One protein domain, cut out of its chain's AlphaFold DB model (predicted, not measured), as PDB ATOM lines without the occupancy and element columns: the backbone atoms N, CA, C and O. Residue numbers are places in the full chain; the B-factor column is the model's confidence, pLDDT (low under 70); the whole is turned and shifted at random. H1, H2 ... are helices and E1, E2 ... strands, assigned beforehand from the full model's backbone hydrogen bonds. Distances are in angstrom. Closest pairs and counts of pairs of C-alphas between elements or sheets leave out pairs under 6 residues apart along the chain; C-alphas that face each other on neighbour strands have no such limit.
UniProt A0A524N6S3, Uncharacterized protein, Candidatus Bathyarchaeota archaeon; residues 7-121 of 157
ATOM      1  N   LEU A   7     156.432 118.613  97.960       90.19
ATOM      2  CA  LEU A   7     155.913 119.159  96.708       90.19
ATOM      3  C   LEU A   7     156.888 118.934  95.542       90.19
ATOM      4  O   LEU A   7     156.495 118.422  94.497       90.19
ATOM      5  N   ASP A   8     158.172 119.248  95.738       92.69
ATOM      6  CA  ASP A   8     159.215 119.046  94.722       92.69
ATOM      7  C   ASP A   8     159.366 117.566  94.348       92.69
ATOM      8  O   ASP A   8     159.607 117.239  93.184       92.69
ATOM      9  N   TYR A   9     159.184 116.668  95.323       91.94
ATOM     10  CA  TYR A   9     159.194 115.226  95.091       91.94
ATOM     11  C   TYR A   9     158.049 114.793  94.173       91.94
ATOM     12  O   TYR A   9     158.289 114.110  93.179       91.94
ATOM     13  N   LEU A  10     156.817 115.234  94.445       93.12
ATOM     14  CA  LEU A  10     155.682 114.924  93.578       93.12
ATOM     15  C   LEU A  10     155.853 115.509  92.174       93.12
ATOM     16  O   LEU A  10     155.620 114.803  91.196       93.12
ATOM     17  N   ILE A  11     156.315 116.758  92.062       92.19
ATOM     18  CA  ILE A  11     156.589 117.388  90.762       92.19
ATOM     19  C   ILE A  11     157.603 116.553  89.975       92.19
ATOM     20  O   ILE A  11     157.408 116.286  88.786       92.19
ATOM     21  N   TYR A  12     158.678 116.104  90.626       92.94
ATOM     22  CA  TYR A  12     159.682 115.256  89.991       92.94
ATOM     23  C   TYR A  12     159.093 113.925  89.507       92.94
ATOM     24  O   TYR A  12     159.351 113.524  88.371       92.94
ATOM     25  N   GLU A  13     158.281 113.258  90.324       92.38
ATOM     26  CA  GLU A  13     157.685 111.969  89.959       92.38
ATOM     27  C   GLU A  13     156.664 112.110  88.817       92.38
ATOM     28  O   GLU A  13     156.706 111.348  87.848       92.38
ATOM     29  N   LEU A  14     155.807 113.134  88.870       91.12
ATOM     30  CA  LEU A  14     154.811 113.438  87.835       91.12
ATOM     31  C   LEU A  14     155.458 113.809  86.495       91.12
ATOM     32  O   LEU A  14     155.039 113.328  85.440       91.12
ATOM     33  N   THR A  15     156.526 114.608  86.515       87.94
ATOM     34  CA  THR A  15     157.268 114.956  85.291       87.94
ATOM     35  C   THR A  15     158.063 113.767  84.741       87.94
ATOM     36  O   THR A  15     158.031 113.499  83.538       87.94
ATOM     37  N   SER A  16     158.748 113.009  85.602       86.75
ATOM     38  CA  SER A  16     159.667 111.945  85.174       86.75
ATOM     39  C   SER A  16     158.938 110.688  84.699       86.75
ATOM     40  O   SER A  16     159.250 110.168  83.617       86.75
ATOM     41  N   ARG A  17     157.964 110.212  85.488       88.19
ATOM     42  CA  ARG A  17     157.240 108.955  85.233       88.19
ATOM     43  C   ARG A  17     156.012 109.160  84.356       88.19
ATOM     44  O   ARG A  17     155.814 108.392  83.425       88.19
ATOM     45  N   TYR A  18     155.241 110.214  84.614       86.38
ATOM     46  CA  TYR A  18     153.939 110.432  83.969       86.38
ATOM     47  C   TYR A  18     153.974 111.493  82.859       86.38
ATOM     48  O   TYR A  18     152.954 111.785  82.244       86.38
ATOM     49  N   LYS A  19     155.157 112.051  82.558       86.25
ATOM     50  CA  LYS A  19     155.396 112.992  81.446       86.25
ATOM     51  C   LYS A  19     154.542 114.264  81.503       86.25
ATOM     52  O   LYS A  19     154.247 114.850  80.458       86.25
ATOM     53  N   PHE A  20     154.178 114.705  82.706       84.25
ATOM     54  CA  PHE A  20     153.531 115.998  82.912       84.25
ATOM     55  C   PHE A  20     154.502 117.126  82.536       84.25
ATOM     56  O   PHE A  20     155.717 117.010  82.731       84.25
ATOM     57  N   THR A  21     153.978 118.241  82.020       85.94
ATOM     58  CA  THR A  21     154.749 119.492  81.994       85.94
ATOM     59  C   THR A  21     154.997 119.938  83.433       85.94
ATOM     60  O   THR A  21     154.263 119.553  84.343       85.94
ATOM     61  N   ARG A  22     156.029 120.753  83.668       82.81
ATOM     62  CA  ARG A  22     156.339 121.222  85.026       82.81
ATOM     63  C   ARG A  22     155.147 121.938  85.672       82.81
ATOM     64  O   ARG A  22     154.856 121.667  86.830       82.81
ATOM     65  N   ASP A  23     154.446 122.776  84.912       78.56
ATOM     66  CA  ASP A  23     153.299 123.543  85.409       78.56
ATOM     67  C   ASP A  23     152.116 122.627  85.751       78.56
ATOM     68  O   ASP A  23     151.544 122.738  86.833       78.56
ATOM     69  N   HIS A  24     151.800 121.651  84.890       84.00
ATOM     70  CA  HIS A  24     150.755 120.665  85.189       84.00
ATOM     71  C   HIS A  24     151.135 119.768  86.371       84.00
ATOM     72  O   HIS A  24     150.277 119.395  87.162       84.00
ATOM     73  N   ALA A  25     152.413 119.403  86.496       88.62
ATOM     74  CA  ALA A  25     152.898 118.604  87.614       88.62
ATOM     75  C   ALA A  25     152.810 119.368  88.938       88.62
ATOM     76  O   ALA A  25     152.507 118.762  89.960       88.62
ATOM     77  N   GLN A  26     153.061 120.679  88.922       90.00
ATOM     78  CA  GLN A  26     152.905 121.524  90.098       90.00
ATOM     79  C   GLN A  26     151.438 121.619  90.522       90.00
ATOM     80  O   GLN A  26     151.144 121.311  91.673       90.00
ATOM     81  N   ASP A  27     150.526 121.947  89.600       88.50
ATOM     82  CA  ASP A  27     149.083 121.978  89.886       88.50
ATOM     83  C   ASP A  27     148.593 120.633  90.446       88.50
ATOM     84  O   ASP A  27     147.994 120.567  91.519       88.50
ATOM     85  N   ALA A  28     148.935 119.530  89.778       91.56
ATOM     86  CA  ALA A  28     148.570 118.191  90.222       91.56
ATOM     87  C   ALA A  28     149.135 117.858  91.614       91.56
ATOM     88  O   ALA A  28     148.420 117.312  92.455       91.56
ATOM     89  N   ALA A  29     150.399 118.195  91.882       93.38
ATOM     90  CA  ALA A  29     151.017 117.949  93.179       93.38
ATOM     91  C   ALA A  29     150.345 118.756  94.299       93.38
ATOM     92  O   ALA A  29     150.072 118.201  95.362       93.38
ATOM     93  N   GLU A  30     150.029 120.030  94.055       92.31
ATOM     94  CA  GLU A  30     149.311 120.881  95.008       92.31
ATOM     95  C   GLU A  30     147.916 120.316  95.316       92.31
ATOM     96  O   GLU A  30     147.536 120.217  96.484       92.31
ATOM     97  N   ARG A  31     147.191 119.851  94.289       93.19
ATOM     98  CA  ARG A  31     145.860 119.236  94.431       93.19
ATOM     99  C   ARG A  31     145.888 117.952  95.246       93.19
ATOM    100  O   ARG A  31     145.082 117.772  96.154       93.19
ATOM    101  N   LEU A  32     146.842 117.065  94.967       95.19
ATOM    102  CA  LEU A  32     147.006 115.813  95.714       95.19
ATOM    103  C   LEU A  32     147.291 116.053  97.199       95.19
ATOM    104  O   LEU A  32     146.995 115.188  98.020       95.19
ATOM    105  N   MET A  33     147.859 117.211  97.543       93.62
ATOM    106  CA  MET A  33     148.166 117.601  98.916       93.62
ATOM    107  C   MET A  33     146.988 118.249  99.661       93.62
ATOM    108  O   MET A  33     147.123 118.489 100.861       93.62
ATOM    109  N   TRP A  34     145.842 118.504  99.011       92.00
ATOM    110  CA  TRP A  34     144.646 119.048  99.676       92.00
ATOM    111  C   TRP A  34     144.095 118.118 100.763       92.00
ATOM    112  O   TRP A  34     143.679 118.584 101.821       92.00
ATOM    113  N   ASP A  35     144.150 116.802 100.540       94.38
ATOM    114  CA  ASP A  35     143.765 115.789 101.526       94.38
ATOM    115  C   ASP A  35     144.964 114.884 101.843       94.38
ATOM    116  O   ASP A  35     145.540 114.220 100.977       94.38
ATOM    117  N   ILE A  36     145.324 114.826 103.125       92.81
ATOM    118  CA  ILE A  36     146.482 114.070 103.610       92.81
ATOM    119  C   ILE A  36     146.364 112.554 103.379       92.81
ATOM    120  O   ILE A  36     147.376 111.880 103.181       92.81
ATOM    121  N   ASN A  37     145.153 111.992 103.388       95.06
ATOM    122  CA  ASN A  37     144.917 110.571 103.129       95.06
ATOM    123  C   ASN A  37     145.078 110.251 101.642       95.06
ATOM    124  O   ASN A  37     145.635 109.205 101.301       95.06
ATOM    125  N   ILE A  38     144.645 111.162 100.767       96.19
ATOM    126  CA  ILE A  38     144.841 111.044  99.316       96.19
ATOM    127  C   ILE A  38     146.327 111.160  98.990       96.19
ATOM    128  O   ILE A  38     146.866 110.281  98.317       96.19
ATOM    129  N   TYR A  39     147.012 112.159  99.551       95.44
ATOM    130  CA  TYR A  39     148.459 112.323  99.429       95.44
ATOM    131  C   TYR A  39     149.224 111.065  99.858       95.44
ATOM    132  O   TYR A  39     150.016 110.514  99.091       95.44
ATOM    133  N   ASN A  40     148.965 110.560 101.070       94.81
ATOM    134  CA  ASN A  40     149.632 109.361 101.583       94.81
ATOM    135  C   ASN A  40     149.295 108.113 100.752       94.81
ATOM    136  O   ASN A  40     150.160 107.263 100.528       94.81
ATOM    137  N   GLY A  41     148.055 108.013 100.267       96.19
ATOM    138  CA  GLY A  41     147.637 106.975  99.332       96.19
ATOM    139  C   GLY A  41     148.430 107.034  98.030       96.19
ATOM    140  O   GLY A  41     148.944 106.010  97.580       96.19
ATOM    141  N   PHE A  42     148.614 108.232  97.472       96.75
ATOM    142  CA  PHE A  42     149.380 108.432  96.248       96.75
ATOM    143  C   PHE A  42     150.863 108.110  96.446       96.75
ATOM    144  O   PHE A  42     151.461 107.426  95.620       96.75
ATOM    145  N   LEU A  43     151.455 108.494  97.582       94.81
ATOM    146  CA  LEU A  43     152.819 108.083  97.925       94.81
ATOM    147  C   LEU A  43     152.956 106.560  98.035       94.81
ATOM    148  O   LEU A  43     153.961 105.996  97.595       94.81
ATOM    149  N   SER A  44     151.976 105.877  98.631       94.50
ATOM    150  CA  SER A  44     151.976 104.412  98.699       94.50
ATOM    151  C   SER A  44     151.914 103.797  97.300       94.50
ATOM    152  O   SER A  44     152.658 102.858  97.007       94.50
ATOM    153  N   TYR A  45     151.102 104.372  96.414       96.00
ATOM    154  CA  TYR A  45     151.032 103.973  95.016       96.00
ATOM    155  C   TYR A  45     152.367 104.190  94.281       96.00
ATOM    156  O   TYR A  45     152.890 103.245  93.696       96.00
ATOM    157  N   LEU A  46     152.999 105.363  94.392       92.81
ATOM    158  CA  LEU A  46     154.290 105.648  93.743       92.81
ATOM    159  C   LEU A  46     155.421 104.707  94.187       92.81
ATOM    160  O   LEU A  46     156.304 104.375  93.390       92.81
ATOM    161  N   ASN A  47     155.407 104.302  95.461       92.00
ATOM    162  CA  ASN A  47     156.471 103.498  96.061       92.00
ATOM    163  C   ASN A  47     156.243 101.987  95.945       92.00
ATOM    164  O   ASN A  47     157.209 101.232  95.867       92.00
ATOM    165  N   LYS A  48     154.985 101.535  95.996       93.62
ATOM    166  CA  LYS A  48     154.633 100.109  96.119       93.62
ATOM    167  C   LYS A  48     153.651  99.619  95.057       93.62
ATOM    168  O   LYS A  48     153.356  98.431  95.031       93.62
ATOM    169  N   GLY A  49     153.098 100.512  94.237       90.94
ATOM    170  CA  GLY A  49     151.997 100.200  93.324       90.94
ATOM    171  C   GLY A  49     150.677  99.887  94.039       90.94
ATOM    172  O   GLY A  49     149.766  99.350  93.421       90.94
ATOM    173  N   GLN A  50     150.561 100.186  95.337       92.06
ATOM    174  CA  GLN A  50     149.385  99.838  96.131       92.06
ATOM    175  C   GLN A  50     148.357 100.972  96.118       92.06
ATOM    176  O   GLN A  50     148.659 102.083  96.558       92.06
ATOM    177  N   LEU A  51     147.135 100.666  95.677       90.62
ATOM    178  CA  LEU A  51     146.003 101.590  95.735       90.62
ATOM    179  C   LEU A  51     145.475 101.730  97.169       90.62
ATOM    180  O   LEU A  51     145.489 100.782  97.958       90.62
ATOM    181  N   THR A  52     145.017 102.935  97.509       90.25
ATOM    182  CA  THR A  52     144.377 103.213  98.799       90.25
ATOM    183  C   THR A  52     142.896 102.843  98.758       90.25
ATOM    184  O   THR A  52     142.214 103.122  97.777       90.25
ATOM    185  N   GLY A  53     142.391 102.259  99.847       88.94
ATOM    186  CA  GLY A  53     140.955 102.043 100.061       88.94
ATOM    187  C   GLY A  53     140.233 103.265 100.640       88.94
ATOM    188  O   GLY A  53     139.070 103.162 101.017       88.94
ATOM    189  N   TYR A  54     140.919 104.406 100.777       91.06
ATOM    190  CA  TYR A  54     140.306 105.645 101.247       91.06
ATOM    191  C   TYR A  54     139.203 106.091 100.283       91.06
ATOM    192  O   TYR A  54     139.438 106.208  99.079       91.06
ATOM    193  N   SER A  55     138.011 106.335 100.827       90.81
ATOM    194  CA  SER A  55     136.840 106.727 100.053       90.81
ATOM    195  C   SER A  55     136.466 108.182 100.302       90.81
ATOM    196  O   SER A  55     136.308 108.591 101.455       90.81
ATOM    197  N   VAL A  56     136.201 108.925  99.232       86.81
ATOM    198  CA  VAL A  56     135.625 110.270  99.290       86.81
ATOM    199  C   VAL A  56     134.263 110.215  98.621       86.81
ATOM    200  O   VAL A  56     134.161 109.905  97.439       86.81
ATOM    201  N   ARG A  57     133.201 110.489  99.388       86.00
ATOM    202  CA  ARG A  57     131.811 110.491  98.887       86.00
ATOM    203  C   ARG A  57     131.386 109.196  98.178       86.00
ATOM    204  O   ARG A  57     130.605 109.231  97.240       86.00
ATOM    205  N   GLY A  58     131.899 108.057  98.639       85.81
ATOM    206  CA  GLY A  58     131.614 106.746  98.047       85.81
ATOM    207  C   GLY A  58     132.529 106.359  96.883       85.81
ATOM    208  O   GLY A  58     132.503 105.204  96.478       85.81
ATOM    209  N   TYR A  59     133.386 107.264  96.402       91.06
ATOM    210  CA  TYR A  59     134.381 106.959  95.376       91.06
ATOM    211  C   TYR A  59     135.700 106.531  96.008       91.06
ATOM    212  O   TYR A  59     136.167 107.154  96.964       91.06
ATOM    213  N   THR A  60     136.325 105.496  95.455       94.31
ATOM    214  CA  THR A  60     137.704 105.095  95.756       94.31
ATOM    215  C   THR A  60     138.560 105.255  94.506       94.31
ATOM    216  O   THR A  60     138.051 105.405  93.397       94.31
ATOM    217  N   VAL A  61     139.885 105.199  94.658       95.44
ATOM    218  CA  VAL A  61     140.783 105.188  93.490       95.44
ATOM    219  C   VAL A  61     140.474 103.993  92.582       95.44
ATOM    220  O   VAL A  61     140.463 104.132  91.365       95.44
ATOM    221  N   GLU A  62     140.177 102.833  93.167       92.25
ATOM    222  CA  GLU A  62     139.837 101.619  92.422       92.25
ATOM    223  C   GLU A  62     138.525 101.764  91.642       92.25
ATOM    224  O   GLU A  62     138.502 101.440  90.455       92.25
ATOM    225  N   SER A  63     137.470 102.310  92.263       89.25
ATOM    226  CA  SER A  63     136.209 102.552  91.555       89.25
ATOM    227  C   SER A  63     136.428 103.553  90.425       89.25
ATOM    228  O   SER A  63     136.037 103.302  89.299       89.25
ATOM    229  N   LEU A  64     137.157 104.645  90.664       92.81
ATOM    230  CA  LEU A  64     137.455 105.648  89.637       92.81
ATOM    231  C   LEU A  64     138.232 105.076  88.434       92.81
ATOM    232  O   LEU A  64     137.947 105.437  87.294       92.81
ATOM    233  N   ILE A  65     139.165 104.149  88.660       89.62
ATOM    234  CA  ILE A  65     139.873 103.453  87.574       89.62
ATOM    235  C   ILE A  65     138.932 102.493  86.832       89.62
ATOM    236  O   ILE A  65     138.876 102.494  85.602       89.62
ATOM    237  N   SER A  66     138.197 101.654  87.563       85.31
ATOM    238  CA  SER A  66     137.334 100.621  86.976       85.31
ATOM    239  C   SER A  66     136.166 101.221  86.191       85.31
ATOM    240  O   SER A  66     135.917 100.844  85.040       85.31
ATOM    241  N   ASP A  67     135.490 102.175  86.820       85.06
ATOM    242  CA  ASP A  67     134.148 102.640  86.480       85.06
ATOM    243  C   ASP A  67     134.166 103.854  85.566       85.06
ATOM    244  O   ASP A  67     133.197 104.082  84.855       85.06
ATOM    245  N   TYR A  68     135.260 104.618  85.584       86.81
ATOM    246  CA  TYR A  68     135.450 105.815  84.763       86.81
ATOM    247  C   TYR A  68     136.669 105.706  83.845       86.81
ATOM    248  O   TYR A  68     137.019 106.688  83.206       86.81
ATOM    249  N   LYS A  69     137.325 104.535  83.791       86.44
ATOM    250  CA  LYS A  69     138.515 104.259  82.959       86.44
ATOM    251  C   LYS A  69     139.652 105.268  83.136       86.44
ATOM    252  O   LYS A  69     140.498 105.422  82.257       86.44
ATOM    253  N   LEU A  70     139.714 105.903  84.305       88.62
ATOM    254  CA  LEU A  70     140.796 106.813  84.640       88.62
ATOM    255  C   LEU A  70     142.091 106.027  84.853       88.62
ATOM    256  O   LEU A  70     142.097 104.953  85.457       88.62
ATOM    257  N   ASP A  71     143.212 106.591  84.413       90.19
ATOM    258  CA  ASP A  71     144.512 106.104  84.851       90.19
ATOM    259  C   ASP A  71     144.686 106.375  86.361       90.19
ATOM    260  O   ASP A  71     143.995 107.230  86.929       90.19
ATOM    261  N   PRO A  72     145.619 105.696  87.051       93.00
ATOM    262  CA  PRO A  72     145.776 105.878  88.487       93.00
ATOM    263  C   PRO A  72     146.024 107.330  88.914       93.00
ATOM    264  O   PRO A  72     145.462 107.761  89.917       93.00
ATOM    265  N   VAL A  73     146.819 108.111  88.172       92.69
ATOM    266  CA  VAL A  73     147.068 109.522  88.514       92.69
ATOM    267  C   VAL A  73     145.790 110.335  88.335       92.69
ATOM    268  O   VAL A  73     145.425 111.089  89.239       92.69
ATOM    269  N   GLY A  74     145.079 110.134  87.222       92.44
ATOM    270  CA  GLY A  74     143.766 110.731  86.982       92.44
ATOM    271  C   GLY A  74     142.762 110.416  88.096       92.44
ATOM    272  O   GLY A  74     142.099 111.321  88.600       92.44
ATOM    273  N   ALA A  75     142.709 109.166  88.559       95.44
ATOM    274  CA  ALA A  75     141.834 108.738  89.646       95.44
ATOM    275  C   ALA A  75     142.185 109.399  90.989       95.44
ATOM    276  O   ALA A  75     141.293 109.864  91.696       95.44
ATOM    277  N   PHE A  76     143.470 109.512  91.340       97.12
ATOM    278  CA  PHE A  76     143.890 110.227  92.551       97.12
ATOM    279  C   PHE A  76     143.582 111.730  92.481       97.12
ATOM    280  O   PHE A  76     143.114 112.303  93.466       97.12
ATOM    281  N   LEU A  77     143.797 112.365  91.325       95.31
ATOM    282  CA  LEU A  77     143.455 113.775  91.115       95.31
ATOM    283  C   LEU A  77     141.948 114.010  91.174       95.31
ATOM    284  O   LEU A  77     141.507 114.994  91.759       95.31
ATOM    285  N   MET A  78     141.156 113.094  90.617       95.62
ATOM    286  CA  MET A  78     139.702 113.142  90.708       95.62
ATOM    287  C   MET A  78     139.224 112.947  92.149       95.62
ATOM    288  O   MET A  78     138.330 113.653  92.606       95.62
ATOM    289  N   LEU A  79     139.857 112.053  92.911       96.50
ATOM    290  CA  LEU A  79     139.544 111.871  94.326       96.50
ATOM    291  C   LEU A  79     139.863 113.137  95.143       96.50
ATOM    292  O   LEU A  79     139.071 113.526  96.000       96.50
ATOM    293  N   ALA A  80     140.985 113.808  94.851       96.12
ATOM    294  CA  ALA A  80     141.339 115.093  95.461       96.12
ATOM    295  C   ALA A  80     140.329 116.191  95.103       96.12
ATOM    296  O   ALA A  80     139.889 116.953  95.963       96.12
ATOM    297  N   GLU A  81     139.907 116.218  93.842       95.00
ATOM    298  CA  GLU A  81     138.892 117.130  93.334       95.00
ATOM    299  C   GLU A  81     137.546 116.955  94.044       95.00
ATOM    300  O   GLU A  81     136.943 117.932  94.475       95.00
ATOM    301  N   LEU A  82     137.098 115.711  94.225       92.94
ATOM    302  CA  LEU A  82     135.868 115.376  94.948       92.94
ATOM    303  C   LEU A  82     135.933 115.743  96.436       92.94
ATOM    304  O   LEU A  82     134.893 115.994  97.051       92.94
ATOM    305  N   SER A  83     137.135 115.753  97.016       92.50
ATOM    306  CA  SER A  83     137.349 116.125  98.414       92.50
ATOM    307  C   SER A  83     137.200 117.630  98.624       92.50
ATOM    308  O   SER A  83     136.493 118.051  99.538       92.50
ATOM    309  N   GLU A  84     137.827 118.435  97.764       94.69
ATOM    310  CA  GLU A  84     137.843 119.897  97.897       94.69
ATOM    311  C   GLU A  84     136.624 120.563  97.233       94.69
ATOM    312  O   GLU A  84     135.941 121.395  97.834       94.69
ATOM    313  N   TYR A  85     136.296 120.162  96.001       92.56
ATOM    314  CA  TYR A  85     135.239 120.750  95.173       92.56
ATOM    315  C   TYR A  85     134.262 119.679  94.668       92.56
ATOM    316  O   TYR A  85     134.196 119.384  93.472       92.56
ATOM    317  N   PRO A  86     133.426 119.123  95.555       89.62
ATOM    318  CA  PRO A  86     132.621 117.948  95.247       89.62
ATOM    319  C   PRO A  86     131.649 118.131  94.080       89.62
ATOM    320  O   PRO A  86     131.560 117.260  93.225       89.62
ATOM    321  N   GLU A  87     130.963 119.273  93.995       88.00
ATOM    322  CA  GLU A  87     130.030 119.543  92.890       88.00
ATOM    323  C   GLU A  87     130.759 119.627  91.542       88.00
ATOM    324  O   GLU A  87     130.227 119.216  90.512       88.00
ATOM    325  N   ARG A  88     132.001 120.132  91.540       88.62
ATOM    326  CA  ARG A  88     132.836 120.211  90.339       88.62
ATOM    327  C   ARG A  88     133.351 118.826  89.945       88.62
ATOM    328  O   ARG A  88     133.247 118.470  88.774       88.62
ATOM    329  N   GLY A  89     133.833 118.040  90.910       90.44
ATOM    330  CA  GLY A  89     134.268 116.657  90.699       90.44
ATOM    331  C   GLY A  89     133.148 115.755  90.176       90.44
ATOM    332  O   GLY A  89     133.312 115.110  89.145       90.44
ATOM    333  N   GLU A  90     131.972 115.779  90.809       89.56
ATOM    334  CA  GLU A  90     130.798 115.006  90.371       89.56
ATOM    335  C   GLU A  90     130.346 115.419  88.960       89.56
ATOM    336  O   GLU A  90     129.998 114.571  88.138       89.56
ATOM    337  N   LYS A  91     130.425 116.715  88.628       87.44
ATOM    338  CA  LYS A  91     130.161 117.196  87.268       87.44
ATOM    339  C   LYS A  91     131.179 116.656  86.256       87.44
ATOM    340  O   LYS A  91     130.775 116.291  85.156       87.44
ATOM    341  N   TYR A  92     132.469 116.594  86.595       88.00
ATOM    342  CA  TYR A  92     133.483 115.986  85.722       88.00
ATOM    343  C   TYR A  92     133.227 114.502  85.493       88.00
ATOM    344  O   TYR A  92     133.256 114.062  84.349       88.00
ATOM    345  N   LEU A  93     132.905 113.756  86.550       88.88
ATOM    346  CA  LEU A  93     132.527 112.349  86.432       88.88
ATOM    347  C   LEU A  93     131.316 112.163  85.520       88.88
ATOM    348  O   LEU A  93     131.324 111.292  84.658       88.88
ATOM    349  N   LYS A  94     130.299 113.014  85.655       86.81
ATOM    350  CA  LYS A  94     129.135 112.985  84.770       86.81
ATOM    351  C   LYS A  94     129.509 113.259  83.308       86.81
ATOM    352  O   LYS A  94     129.059 112.528  82.435       86.81
ATOM    353  N   MET A  95     130.358 114.258  83.050       80.06
ATOM    354  CA  MET A  95     130.839 114.558  81.695       80.06
ATOM    355  C   MET A  95     131.630 113.387  81.099       80.06
ATOM    356  O   MET A  95     131.421 113.062  79.939       80.06
ATOM    357  N   ILE A  96     132.450 112.691  81.894       85.50
ATOM    358  CA  ILE A  96     133.149 111.474  81.451       85.50
ATOM    359  C   ILE A  96     132.159 110.400  80.970       85.50
ATOM    360  O   ILE A  96     132.404 109.750  79.959       85.50
ATOM    361  N   LEU A  97     131.036 110.216  81.669       78.62
ATOM    362  CA  LEU A  97     130.031 109.215  81.289       78.62
ATOM    363  C   LEU A  97     129.194 109.635  80.075       78.62
ATOM    364  O   LEU A  97     128.836 108.797  79.255       78.62
ATOM    365  N   GLU A  98     128.839 110.916  79.984       74.94
ATOM    366  CA  GLU A  98     127.955 111.425  78.928       74.94
ATOM    367  C   GLU A  98     128.699 111.678  77.619       74.94
ATOM    368  O   GLU A  98     128.186 111.382  76.539       74.94
ATOM    369  N   GLU A  99     129.895 112.247  77.720       76.50
ATOM    370  CA  GLU A  99     130.661 112.722  76.577       76.50
ATOM    371  C   GLU A  99     131.872 111.848  76.290       76.50
ATOM    372  O   GLU A  99     132.386 111.962  75.191       76.50
ATOM    373  N   GLY A 100     132.291 110.961  77.200       68.94
ATOM    374  CA  GLY A 100     133.575 110.263  77.123       68.94
ATOM    375  C   GLY A 100     134.735 111.146  77.586       68.94
ATOM    376  O   GLY A 100     134.564 112.322  77.917       68.94
ATOM    377  N   HIS A 101     135.943 110.588  77.635       72.12
ATOM    378  CA  HIS A 101     137.139 111.389  77.881       72.12
ATOM    379  C   HIS A 101     138.341 110.932  77.071       72.12
ATOM    380  O   HIS A 101     138.524 109.747  76.774       72.12
ATOM    381  N   GLU A 102     139.190 111.904  76.751       66.75
ATOM    382  CA  GLU A 102     140.481 111.660  76.130       66.75
ATOM    383  C   GLU A 102     141.392 110.915  77.110       66.75
ATOM    384  O   GLU A 102     141.598 111.324  78.257       66.75
ATOM    385  N   THR A 103     141.941 109.806  76.635       61.38
ATOM    386  CA  THR A 103     143.018 109.058  77.272       61.38
ATOM    387  C   THR A 103     144.246 109.156  76.387       61.38
ATOM    388  O   THR A 103     144.153 109.119  75.161       61.38
ATOM    389  N   VAL A 104     145.414 109.319  77.003       62.53
ATOM    390  CA  VAL A 104     146.679 109.280  76.271       62.53
ATOM    391  C   VAL A 104     147.199 107.856  76.348       62.53
ATOM    392  O   VAL A 104     147.648 107.417  77.408       62.53
ATOM    393  N   VAL A 105     147.151 107.150  75.225       62.03
ATOM    394  CA  VAL A 105     147.764 105.834  75.076       62.03
ATOM    395  C   VAL A 105     149.174 106.048  74.550       62.03
ATOM    396  O   VAL A 105     149.400 106.836  73.631       62.03
ATOM    397  N   VAL A 106     150.147 105.409  75.191       59.06
ATOM    398  CA  VAL A 106     151.535 105.442  74.731       59.06
ATOM    399  C   VAL A 106     151.782 104.149  73.969       59.06
ATOM    400  O   VAL A 106     151.642 103.074  74.553       59.06
ATOM    401  N   ASP A 107     152.103 104.254  72.682       61.34
ATOM    402  CA  ASP A 107     152.453 103.097  71.859       61.34
ATOM    403  C   ASP A 107     153.823 102.510  72.270       61.34
ATOM    404  O   ASP A 107     154.568 103.089  73.071       61.34
ATOM    405  N   GLU A 108     154.163 101.330  71.741       60.97
ATOM    406  CA  GLU A 108     155.433 100.648  72.046       60.97
ATOM    407  C   GLU A 108     156.673 101.472  71.638       60.97
ATOM    408  O   GLU A 108     157.759 101.267  72.185       60.97
ATOM    409  N   ASP A 109     156.499 102.445  70.739       66.75
ATOM    410  CA  ASP A 109     157.540 103.330  70.219       66.75
ATOM    411  C   ASP A 109     157.633 104.670  70.989       66.75
ATOM    412  O   ASP A 109     158.523 105.489  70.732       66.75
ATOM    413  N   GLY A 110     156.756 104.901  71.974       55.03
ATOM    414  CA  GLY A 110     156.700 106.126  72.775       55.03
ATOM    415  C   GLY A 110     155.930 107.288  72.132       55.03
ATOM    416  O   GLY A 110     155.981 108.413  72.648       55.03
ATOM    417  N   GLY A 111     155.224 107.046  71.028       53.53
ATOM    418  CA  GLY A 111     154.216 107.933  70.463       53.53
ATOM    419  C   GLY A 111     153.000 108.048  71.384       53.53
ATOM    420  O   GLY A 111     152.630 107.113  72.088       53.53
ATOM    421  N   LYS A 112     152.412 109.248  71.440       52.28
ATOM    422  CA  LYS A 112     151.186 109.523  72.201       52.28
ATOM    423  C   LYS A 112     150.009 109.501  71.234       52.28
ATOM    424  O   LYS A 112     149.898 110.414  70.417       52.28
ATOM    425  N   GLU A 113     149.139 108.511  71.354       53.00
ATOM    426  CA  GLU A 113     147.860 108.469  70.653       53.00
ATOM    427  C   GLU A 113     146.753 108.917  71.613       53.00
ATOM    428  O   GLU A 113     146.719 108.519  72.780       53.00
ATOM    429  N   ILE A 114     145.893 109.830  71.159       53.31
ATOM    430  CA  ILE A 114     144.735 110.270  71.940       53.31
ATOM    431  C   ILE A 114     143.592 109.329  71.580       53.31
ATOM    432  O   ILE A 114     143.016 109.448  70.497       53.31
ATOM    433  N   GLU A 115     143.270 108.399  72.474       60.56
ATOM    434  CA  GLU A 115     142.078 107.569  72.340       60.56
ATOM    435  C   GLU A 115     140.934 108.186  73.130       60.56
ATOM    436  O   GLU A 115     141.052 108.520  74.312       60.56
ATOM    437  N   PHE A 116     139.801 108.335  72.459       54.66
ATOM    438  CA  PHE A 116     138.590 108.822  73.082       54.66
ATOM    439  C   PHE A 116     137.853 107.639  73.708       54.66
ATOM    440  O   PHE A 116     137.283 106.801  73.004       54.66
ATOM    441  N   SER A 117     137.915 107.541  75.034       56.44
ATOM    442  CA  SER A 117     137.289 106.448  75.767       56.44
ATOM    443  C   SER A 117     135.841 106.807  76.089       56.44
ATOM    444  O   SER A 117     135.548 107.795  76.764       56.44
ATOM    445  N   PHE A 118     134.918 105.999  75.572       55.22
ATOM    446  CA  PHE A 118     133.532 106.008  76.019       55.22
ATOM    447  C   PHE A 118     133.415 104.988  77.135       55.22
ATOM    448  O   PHE A 118     133.672 103.798  76.936       55.22
ATOM    449  N   VAL A 119     133.062 105.465  78.320       58.09
ATOM    450  CA  VAL A 119     132.833 104.588  79.456       58.09
ATOM    451  C   VAL A 119     131.361 104.219  79.439       58.09
ATOM    452  O   VAL A 119     130.503 105.096  79.524       58.09
ATOM    453  N   GLU A 120     131.051 102.929  79.293       52.72
ATOM    454  CA  GLU A 120     129.699 102.476  79.605       52.72
ATOM    455  C   GLU A 120     129.419 102.878  81.054       52.72
ATOM    456  O   GLU A 120     130.282 102.633  81.904       52.72
ATOM    457  N   PRO A 121     128.275 103.529  81.340       50.84
ATOM    458  CA  PRO A 121     127.974 103.990  82.679       50.84
ATOM    459  C   PRO A 121     128.196 102.827  83.638       50.84
ATOM    460  O   PRO A 121     127.700 101.725  83.369       50.84
TER     461      PRO A 121
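Overview. This is residues 7 to 121 of the 157 residues of an uncharacterized protein of Candidatus Bathyarchaeota archaeon (UniProt A0A524N6S3). Helix H5 is the core of a cluster of mostly crossed helices, with H2, H3, H4 and H6 packed on it and H1 packed on H2. A hairpin of two antiparallel strands, E1 and E2, follows H6 and runs away from the cluster, apart from H1 to H5. The printed part has 115 residues, with six named helices and then two named strands, and is mostly helix. It is compact, with a radius of gyration of the C-alphas of 13.9 A and spans of 39 by 36 by 25 A.

Arrangement. H1, residues 7 to 18, touches H2, residues 22 to 32, at a steep tilt of 64 degrees; their closest C-alphas, of Ile 11 and Ala 25, are 5.0 A apart. The hub is H5, residues 72 to 84. H2 touches H5 at 56 degrees, a steep tilt, closest at the C-alphas of Leu 32 and Ala 80, 5.7 A. H3, residues 36 to 48, touches H5 with residues 38 to 42 alone, at a shallow tilt of 8 degrees, opposite ways; the closest C-alphas, of Ile 38 and Ala 80, are 6.6 A apart. H4, residues 61 to 68, is about perpendicular to H5, at 79 degrees, and touches it, closest at the C-alphas of Val 61 and Ala 75, 5.3 A. H6, residues 86 to 99, forms a helical hairpin with H5; the closest C-alphas, of Leu 82 and Gly 89, are 4.7 A apart. In the hairpin of E1, residues 101 to 106, and E2, residues 112 to 117, N 103 and O 115 are within hydrogen-bond range at 2.8 A. In H1 to H6 every O i to N i+4 pair is within that range.

Along the chain. H1 begins at C-alpha 7, (155.913, 119.159, 96.708). H3 is 17.8 A long, H5 18.7 A and H6 19.5 A. E2 ends at C-alpha 117, (137.289, 106.448, 75.767).

Size, cuts and confidence. The C-alphas farthest apart, of Arg 57 and Asp 109, are 39.2 A apart. The printed part has no cut; the link from H3 to H4 is long, with 12 residues. The pLDDT is under 70 at residue 100 and residues 102 to 121.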